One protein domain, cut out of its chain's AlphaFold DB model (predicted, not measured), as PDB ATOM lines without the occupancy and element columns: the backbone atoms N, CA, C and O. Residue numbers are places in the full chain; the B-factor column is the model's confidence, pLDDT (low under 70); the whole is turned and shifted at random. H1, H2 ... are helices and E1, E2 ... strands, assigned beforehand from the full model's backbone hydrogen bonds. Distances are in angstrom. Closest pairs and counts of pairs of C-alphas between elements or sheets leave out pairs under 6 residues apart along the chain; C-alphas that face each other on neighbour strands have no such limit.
ATOM      1  N   VAL A  92      24.275 -26.126  36.100       64.75
ATOM      2  CA  VAL A  92      25.227 -25.785  35.038       64.75
ATOM      3  C   VAL A  92      25.237 -24.281  34.736       64.75
ATOM      4  O   VAL A  92      26.300 -23.699  34.599       64.75
ATOM      5  N   GLU A  93      24.077 -23.616  34.714       70.31
ATOM      6  CA  GLU A  93      24.010 -22.150  34.555       70.31
ATOM      7  C   GLU A  93      24.563 -21.383  35.763       70.31
ATOM      8  O   GLU A  93      24.926 -20.217  35.637       70.31
ATOM      9  N   LYS A  94      24.563 -21.996  36.952       65.62
ATOM     10  CA  LYS A  94      25.068 -21.362  38.177       65.62
ATOM     11  C   LYS A  94      26.570 -21.539  38.367       65.62
ATOM     12  O   LYS A  94      27.172 -20.688  39.007       65.62
ATOM     13  N   HIS A  95      27.117 -22.631  37.846       67.50
ATOM     14  CA  HIS A  95      28.508 -23.029  38.020       67.50
ATOM     15  C   HIS A  95      29.103 -23.440  36.668       67.50
ATOM     16  O   HIS A  95      29.199 -24.640  36.397       67.50
ATOM     17  N   PRO A  96      29.469 -22.483  35.794       72.81
ATOM     18  CA  PRO A  96      30.176 -22.782  34.548       72.81
ATOM     19  C   PRO A  96      31.449 -23.604  34.786       72.81
ATOM     20  O   PRO A  96      31.726 -24.538  34.041       72.81
ATOM     21  N   GLU A  97      32.145 -23.349  35.896       79.06
ATOM     22  CA  GLU A  97      33.351 -24.062  36.320       79.06
ATOM     23  C   GLU A  97      33.136 -25.572  36.550       79.06
ATOM     24  O   GLU A  97      34.087 -26.355  36.518       79.06
ATOM     25  N   LEU A  98      31.885 -26.011  36.745       78.31
ATOM     26  CA  LEU A  98      31.536 -27.430  36.820       78.31
ATOM     27  C   LEU A  98      31.781 -28.133  35.481       78.31
ATOM     28  O   LEU A  98      32.190 -29.295  35.477       78.31
ATOM     29  N   LEU A  99      31.499 -27.452  34.365       77.62
ATOM     30  CA  LEU A  99      31.718 -27.994  33.025       77.62
ATOM     31  C   LEU A  99      33.209 -28.167  32.769       77.62
ATOM     32  O   LEU A  99      33.626 -29.263  32.406       77.62
ATOM     33  N   ASP A 100      34.005 -27.141  33.065       78.50
ATOM     34  CA  ASP A 100      35.459 -27.183  32.893       78.50
ATOM     35  C   ASP A 100      36.093 -28.291  33.744       78.50
ATOM     36  O   ASP A 100      36.925 -29.060  33.261       78.50
ATOM     37  N   ALA A 101      35.660 -28.437  35.001       80.62
ATOM     38  CA  ALA A 101      36.133 -29.503  35.883       80.62
ATOM     39  C   ALA A 101      35.745 -30.902  35.374       80.62
ATOM     40  O   ALA A 101      36.516 -31.856  35.506       80.62
ATOM     41  N   LEU A 102      34.547 -31.040  34.797       81.38
ATOM     42  CA  LEU A 102      34.070 -32.294  34.223       81.38
ATOM     43  C   LEU A 102      34.844 -32.642  32.952       81.38
ATOM     44  O   LEU A 102      35.297 -33.775  32.830       81.38
ATOM     45  N   GLU A 103      35.068 -31.683  32.054       77.56
ATOM     46  CA  GLU A 103      35.907 -31.880  30.870       77.56
ATOM     47  C   GLU A 103      37.353 -32.220  31.246       77.56
ATOM     48  O   GLU A 103      37.923 -33.159  30.693       77.56
ATOM     49  N   ALA A 104      37.936 -31.527  32.227       79.50
ATOM     50  CA  ALA A 104      39.289 -31.800  32.704       79.50
ATOM     51  C   ALA A 104      39.431 -33.219  33.277       79.50
ATOM     52  O   ALA A 104      40.424 -33.896  33.009       79.50
ATOM     53  N   LEU A 105      38.424 -33.704  34.016       81.25
ATOM     54  CA  LEU A 105      38.410 -35.078  34.523       81.25
ATOM     55  C   LEU A 105      38.419 -36.113  33.383       81.25
ATOM     56  O   LEU A 105      39.060 -37.153  33.521       81.25
ATOM     57  N   MET A 106      37.710 -35.841  32.283       77.44
ATOM     58  CA  MET A 106      37.606 -36.748  31.129       77.44
ATOM     59  C   MET A 106      38.838 -36.684  30.214       77.44
ATOM     60  O   MET A 106      39.164 -37.660  29.542       77.44
ATOM     61  N   ARG A 107      39.546 -35.547  30.201       71.38
ATOM     62  CA  ARG A 107      40.734 -35.290  29.369       71.38
ATOM     63  C   ARG A 107      42.064 -35.647  30.045       71.38
ATOM     64  O   ARG A 107      43.110 -35.281  29.517       71.38
ATOM     65  N   ALA A 108      42.059 -36.360  31.175       59.69
ATOM     66  CA  ALA A 108      43.260 -36.604  31.986       59.69
ATOM     67  C   ALA A 108      44.454 -37.215  31.210       59.69
ATOM     68  O   ALA A 108      45.600 -36.923  31.537       59.69
ATOM     69  N   ASP A 109      44.191 -37.983  30.146       59.19
ATOM     70  CA  ASP A 109      45.209 -38.620  29.294       59.19
ATOM     71  C   ASP A 109      45.488 -37.860  27.968       59.19
ATOM     72  O   ASP A 109      46.068 -38.413  27.030       59.19
ATOM     73  N   ALA A 110      45.033 -36.611  27.815       60.81
ATOM     74  CA  ALA A 110      45.239 -35.821  26.596       60.81
ATOM     75  C   ALA A 110      46.596 -35.094  26.586       60.81
ATOM     76  O   ALA A 110      47.017 -34.498  27.575       60.81
ATOM     77  N   SER A 111      47.280 -35.100  25.435       61.47
ATOM     78  CA  SER A 111      48.491 -34.290  25.247       61.47
ATOM     79  C   SER A 111      48.145 -32.792  25.229       61.47
ATOM     80  O   SER A 111      47.163 -32.417  24.583       61.47
ATOM     81  N   PRO A 112      48.945 -31.918  25.869       57.69
ATOM     82  CA  PRO A 112      48.706 -30.478  25.842       57.69
ATOM     83  C   PRO A 112      48.664 -29.936  24.405       57.69
ATOM     84  O   PRO A 112      49.554 -30.223  23.606       57.69
ATOM     85  N   GLY A 113      47.645 -29.137  24.075       63.03
ATOM     86  CA  GLY A 113      47.565 -28.396  22.807       63.03
ATOM     87  C   GLY A 113      46.854 -29.093  21.639       63.03
ATOM     88  O   GLY A 113      46.755 -28.493  20.571       63.03
ATOM     89  N   ARG A 114      46.318 -30.312  21.810       66.56
ATOM     90  CA  ARG A 114      45.436 -30.946  20.814       66.56
ATOM     91  C   ARG A 114      44.225 -31.576  21.487       66.56
ATOM     92  O   ARG A 114      44.376 -32.323  22.450       66.56
ATOM     93  N   GLU A 115      43.036 -31.321  20.944       73.00
ATOM     94  CA  GLU A 115      41.833 -31.992  21.427       73.00
ATOM     95  C   GLU A 115      41.940 -33.509  21.174       73.00
ATOM     96  O   GLU A 115      42.246 -33.933  20.048       73.00
ATOM     97  N   PRO A 116      41.766 -34.346  22.210       78.88
ATOM     98  CA  PRO A 116      41.895 -35.790  22.076       78.88
ATOM     99  C   PRO A 116      40.837 -36.356  21.129       78.88
ATOM    100  O   PRO A 116      39.730 -35.841  21.045       78.88
ATOM    101  N   LEU A 117      41.146 -37.456  20.438       84.38
ATOM    102  CA  LEU A 117      40.201 -38.071  19.502       84.38
ATOM    103  C   LEU A 117      38.952 -38.652  20.201       84.38
ATOM    104  O   LEU A 117      37.848 -38.575  19.664       84.38
ATOM    105  N   LEU A 118      39.139 -39.236  21.388       86.56
ATOM    106  CA  LEU A 118      38.142 -40.013  22.133       86.56
ATOM    107  C   LEU A 118      38.261 -39.723  23.624       86.56
ATOM    108  O   LEU A 118      39.218 -40.216  24.203       86.56
ATOM    109  N   ASP A 119      37.329 -39.025  24.260       86.31
ATOM    110  CA  ASP A 119      37.317 -38.826  25.717       86.31
ATOM    111  C   ASP A 119      36.582 -39.952  26.444       86.31
ATOM    112  O   ASP A 119      35.615 -40.507  25.917       86.31
ATOM    113  N   TRP A 120      37.024 -40.295  27.659       86.69
ATOM    114  CA  TRP A 120      36.345 -41.290  28.490       86.69
ATOM    115  C   TRP A 120      36.582 -41.097  29.991       86.69
ATOM    116  O   TRP A 120      37.537 -40.466  30.432       86.69
ATOM    117  N   THR A 121      35.728 -41.734  30.788       85.12
ATOM    118  CA  THR A 121      36.029 -42.106  32.165       85.12
ATOM    119  C   THR A 121      35.479 -43.491  32.485       85.12
ATOM    120  O   THR A 121      34.390 -43.885  32.056       85.12
ATOM    121  N   THR A 122      36.233 -44.219  33.302       83.81
ATOM    122  CA  THR A 122      35.824 -45.486  33.919       83.81
ATOM    123  C   THR A 122      35.205 -45.277  35.306       83.81
ATOM    124  O   THR A 122      34.749 -46.226  35.947       83.81
ATOM    125  N   LEU A 123      35.165 -44.031  35.793       84.44
ATOM    126  CA  LEU A 123      34.624 -43.700  37.105       84.44
ATOM    127  C   LEU A 123      33.096 -43.757  37.103       84.44
ATOM    128  O   LEU A 123      32.425 -43.250  36.207       84.44
ATOM    129  N   SER A 124      32.528 -44.305  38.179       83.88
ATOM    130  CA  SER A 124      31.085 -44.216  38.398       83.88
ATOM    131  C   SER A 124      30.663 -42.770  38.672       83.88
ATOM    132  O   SER A 124      31.399 -42.023  39.320       83.88
ATOM    133  N   LEU A 125      29.435 -42.396  38.297       87.44
ATOM    134  CA  LEU A 125      28.890 -41.059  38.586       87.44
ATOM    135  C   LEU A 125      28.934 -40.710  40.084       87.44
ATOM    136  O   LEU A 125      29.166 -39.561  40.442       87.44
ATOM    137  N   ARG A 126      28.783 -41.707  40.969       87.19
ATOM    138  CA  ARG A 126      28.913 -41.527  42.427       87.19
ATOM    139  C   ARG A 126      30.354 -41.265  42.860       87.19
ATOM    140  O   ARG A 126      30.593 -40.559  43.833       87.19
ATOM    141  N   THR A 127      31.324 -41.851  42.164       88.44
ATOM    142  CA  THR A 127      32.746 -41.575  42.393       88.44
ATOM    143  C   THR A 127      33.094 -40.164  41.930       88.44
ATOM    144  O   THR A 127      33.807 -39.461  42.642       88.44
ATOM    145  N   VAL A 128      32.556 -39.734  40.783       88.06
ATOM    146  CA  VAL A 128      32.706 -38.356  40.291       88.06
ATOM    147  C   VAL A 128      32.109 -37.370  41.296       88.06
ATOM    148  O   VAL A 128      32.810 -36.465  41.727       88.06
ATOM    149  N   GLU A 129      30.884 -37.606  41.771       90.12
ATOM    150  CA  GLU A 129      30.240 -36.806  42.827       90.12
ATOM    151  C   GLU A 129      31.124 -36.653  44.075       90.12
ATOM    152  O   GLU A 129      31.360 -35.536  44.529       90.12
ATOM    153  N   LYS A 130      31.693 -37.752  44.594       89.31
ATOM    154  CA  LYS A 130      32.602 -37.698  45.754       89.31
ATOM    155  C   LYS A 130      33.865 -36.875  45.487       89.31
ATOM    156  O   LYS A 130      34.298 -36.136  46.368       89.31
ATOM    157  N   ARG A 131      34.462 -36.998  44.295       88.75
ATOM    158  CA  ARG A 131      35.645 -36.204  43.909       88.75
ATOM    159  C   ARG A 131      35.305 -34.719  43.821       88.75
ATOM    160  O   ARG A 131      36.064 -33.892  44.308       88.75
ATOM    161  N   PHE A 132      34.148 -34.399  43.253       86.75
ATOM    162  CA  PHE A 132      33.677 -33.029  43.072       86.75
ATOM    163  C   PHE A 132      33.341 -32.366  44.408       86.75
ATOM    164  O   PHE A 132      33.723 -31.219  44.621       86.75
ATOM    165  N   ALA A 133      32.755 -33.106  45.355       86.62
ATOM    166  CA  ALA A 133      32.545 -32.616  46.715       86.62
ATOM    167  C   ALA A 133      33.867 -32.222  47.401       86.62
ATOM    168  O   ALA A 133      33.918 -31.206  48.091       86.62
ATOM    169  N   GLY A 134      34.950 -32.975  47.167       83.25
ATOM    170  CA  GLY A 134      36.293 -32.635  47.653       83.25
ATOM    171  C   GLY A 134      36.892 -31.369  47.022       83.25
ATOM    172  O   GLY A 134      37.750 -30.739  47.630       83.25
ATOM    173  N   LEU A 135      36.410 -30.974  45.840       82.81
ATOM    174  CA  LEU A 135      36.770 -29.732  45.145       82.81
ATOM    175  C   LEU A 135      35.818 -28.564  45.473       82.81
ATOM    176  O   LEU A 135      35.958 -27.487  44.905       82.81
ATOM    177  N   GLY A 136      34.845 -28.762  46.373       83.56
ATOM    178  CA  GLY A 136      33.852 -27.748  46.753       83.56
ATOM    179  C   GLY A 136      32.587 -27.721  45.886       83.56
ATOM    180  O   GLY A 136      31.716 -26.879  46.101       83.56
ATOM    181  N   PHE A 137      32.436 -28.654  44.941       81.62
ATOM    182  CA  PHE A 137      31.252 -28.773  44.088       81.62
ATOM    183  C   PHE A 137      30.253 -29.790  44.647       81.62
ATOM    184  O   PHE A 137      30.437 -31.003  44.542       81.62
ATOM    185  N   TYR A 138      29.138 -29.302  45.191       82.94
ATOM    186  CA  TYR A 138      28.071 -30.149  45.732       82.94
ATOM    187  C   TYR A 138      27.003 -30.444  44.672       82.94
ATOM    188  O   TYR A 138      25.948 -29.807  44.623       82.94
ATOM    189  N   VAL A 139      27.284 -31.417  43.803       85.94
ATOM    190  CA  VAL A 139      26.380 -31.847  42.725       85.94
ATOM    191  C   VAL A 139      26.043 -33.329  42.826       85.94
ATOM    192  O   VAL A 139      26.899 -34.152  43.122       85.94
ATOM    193  N   THR A 140      24.787 -33.680  42.548       86.94
ATOM    194  CA  THR A 140      24.343 -35.082  42.609       86.94
ATOM    195  C   THR A 140      24.812 -35.876  41.389       86.94
ATOM    196  O   THR A 140      24.872 -35.325  40.285       86.94
ATOM    197  N   ALA A 141      25.014 -37.190  41.533       86.94
ATOM    198  CA  ALA A 141      25.279 -38.096  40.409       86.94
ATOM    199  C   ALA A 141      24.284 -37.946  39.236       86.94
ATOM    200  O   ALA A 141      24.675 -38.065  38.076       86.94
ATOM    201  N   ASN A 142      23.008 -37.644  39.508       85.44
ATOM    202  CA  ASN A 142      22.001 -37.436  38.460       85.44
ATOM    203  C   ASN A 142      22.236 -36.132  37.679       85.44
ATOM    204  O   ASN A 142      22.106 -36.099  36.456       85.44
ATOM    205  N   THR A 143      22.619 -35.058  38.375       84.75
ATOM    206  CA  THR A 143      23.012 -33.793  37.742       84.75
ATOM    207  C   THR A 143      24.251 -33.985  36.873       84.75
ATOM    208  O   THR A 143      24.257 -33.521  35.735       84.75
ATOM    209  N   ILE A 144      25.257 -34.714  37.370       85.88
ATOM    210  CA  ILE A 144      26.465 -35.054  36.604       85.88
ATOM    211  C   ILE A 144      26.079 -35.836  35.345       85.88
ATOM    212  O   ILE A 144      26.433 -35.427  34.246       85.88
ATOM    213  N   GLY A 145      25.278 -36.899  35.474       82.62
ATOM    214  CA  GLY A 145      24.846 -37.708  34.331       82.62
ATOM    215  C   GLY A 145      24.039 -36.923  33.290       82.62
ATOM    216  O   GLY A 145      24.263 -37.065  32.093       82.62
ATOM    217  N   ASN A 146      23.128 -36.046  33.721       79.75
ATOM    218  CA  ASN A 146      22.388 -35.173  32.805       79.75
ATOM    219  C   ASN A 146      23.309 -34.176  32.086       79.75
ATOM    220  O   ASN A 146      23.083 -33.870  30.918       79.75
ATOM    221  N   THR A 147      24.336 -33.679  32.775       80.31
ATOM    222  CA  THR A 147      25.319 -32.749  32.204       80.31
ATOM    223  C   THR A 147      26.209 -33.461  31.188       80.31
ATOM    224  O   THR A 147      26.362 -32.970  30.079       80.31
ATOM    225  N   LEU A 148      26.694 -34.663  31.508       80.00
ATOM    226  CA  LEU A 148      27.446 -35.513  30.583       80.00
ATOM    227  C   LEU A 148      26.653 -35.817  29.306       80.00
ATOM    228  O   LEU A 148      27.196 -35.676  28.216       80.00
ATOM    229  N   ARG A 149      25.357 -36.149  29.415       77.19
ATOM    230  CA  ARG A 149      24.498 -36.343  28.230       77.19
ATOM    231  C   ARG A 149      24.392 -35.084  27.377       77.19
ATOM    232  O   ARG A 149      24.502 -35.176  26.164       77.19
ATOM    233  N   ARG A 150      24.227 -33.913  28.002       75.69
ATOM    234  CA  ARG A 150      24.199 -32.620  27.289       75.69
ATOM    235  C   ARG A 150      25.521 -32.295  26.597       75.69
ATOM    236  O   ARG A 150      25.511 -31.657  25.560       75.69
ATOM    237  N   LEU A 151      26.639 -32.744  27.160       75.31
ATOM    238  CA  LEU A 151      27.961 -32.645  26.539       75.31
ATOM    239  C   LEU A 151      28.195 -33.728  25.465       75.31
ATOM    240  O   LEU A 151      29.291 -33.806  24.912       75.31
ATOM    241  N   GLY A 152      27.208 -34.577  25.170       74.56
ATOM    242  CA  GLY A 152      27.314 -35.629  24.162       74.56
ATOM    243  C   GLY A 152      28.108 -36.857  24.611       74.56
ATOM    244  O   GLY A 152      28.638 -37.578  23.776       74.56
TER     245      GLY A 152
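AT A GLANCE: This is residues 92 to 152 of the 381 residues of an uncharacterized protein of Sutterella parvirubra YIT 11816 (UniProt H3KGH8). Three short helices of equal residue count make a small cluster, with H2 and H3 meeting near their first residues as an L and H1 near both, so that the three centres form a triangle. From the end of H1 a long loop, residues 107 to 117, swings away from the cluster, and the single strand E1 leads back past the end of H1 toward H2. The printed part has 61 residues, with three named helices and one named strand in the order H1, E1, H2, H3. E1 pairs with no named strand, and the class is mostly helix. The whole is compact, with a radius of gyration of the C-alphas of 11.6 A, and rounded, with spans of 30 by 24 by 21 A.

IN THESE COORDINATES: Residues 92 to 96 come first, and of these 92 to 94 are a short run of helix without a name. H1 is residues 97 to 106, 14.4 A from first to last C-alpha, and it begins with C-alpha 97 at (33.351, -24.062, 36.320). E1 is residues 118 to 121, 10.5 A long, with C-alpha 118 at (38.142, -40.013, 22.133). H2 is residues 125 to 134, 14.4 A long. H3 is residues 141 to 150, 14.3 A long, and it ends with C-alpha 150 at (24.199, -32.620, 27.289). Residues 151 and 152 follow it.

HOW THE PARTS SIT: H1 touches no helix, but it is near H2, with 7 pairs of C-alphas within 10 A. H1 is also near H3, with 9 such pairs. H1 and E1 have 4 pairs of C-alphas within 8 A, and the closest C-alphas, those of Met 106 and Trp 120, are 5.4 A apart. E1 is apart from H2, which follows it in the chain, and also from H3. H2 and H3 touch, with 9 pairs of C-alphas within 8 A, the closest being those of Leu 125 and Ala 141 at 5.0 A. The lines of H2 and H3 are about perpendicular, at 73 degrees, and their centres are 12.5 A apart. In H1, H2 and H3 every O i to N i+4 pair is within hydrogen-bond range.

THE WHOLE: The two C-alphas farthest apart are those of Gly 113, in the loop after H1, and Asn 142, in H3, at 31.3 A. The C-alphas of Val 92 and Gly 152, first and last of the printed part, are 14.8 A apart. The link from H1 to E1 is long, with 11 residues; the link from E1 to H2 is tight, with 3, and that from H2 to H3 is short, with 6. The printed part has no cut. The mean pLDDT of the printed part is 78.9, and it is under 70 at residue 92, residues 94 to 95 and residues 108 to 114.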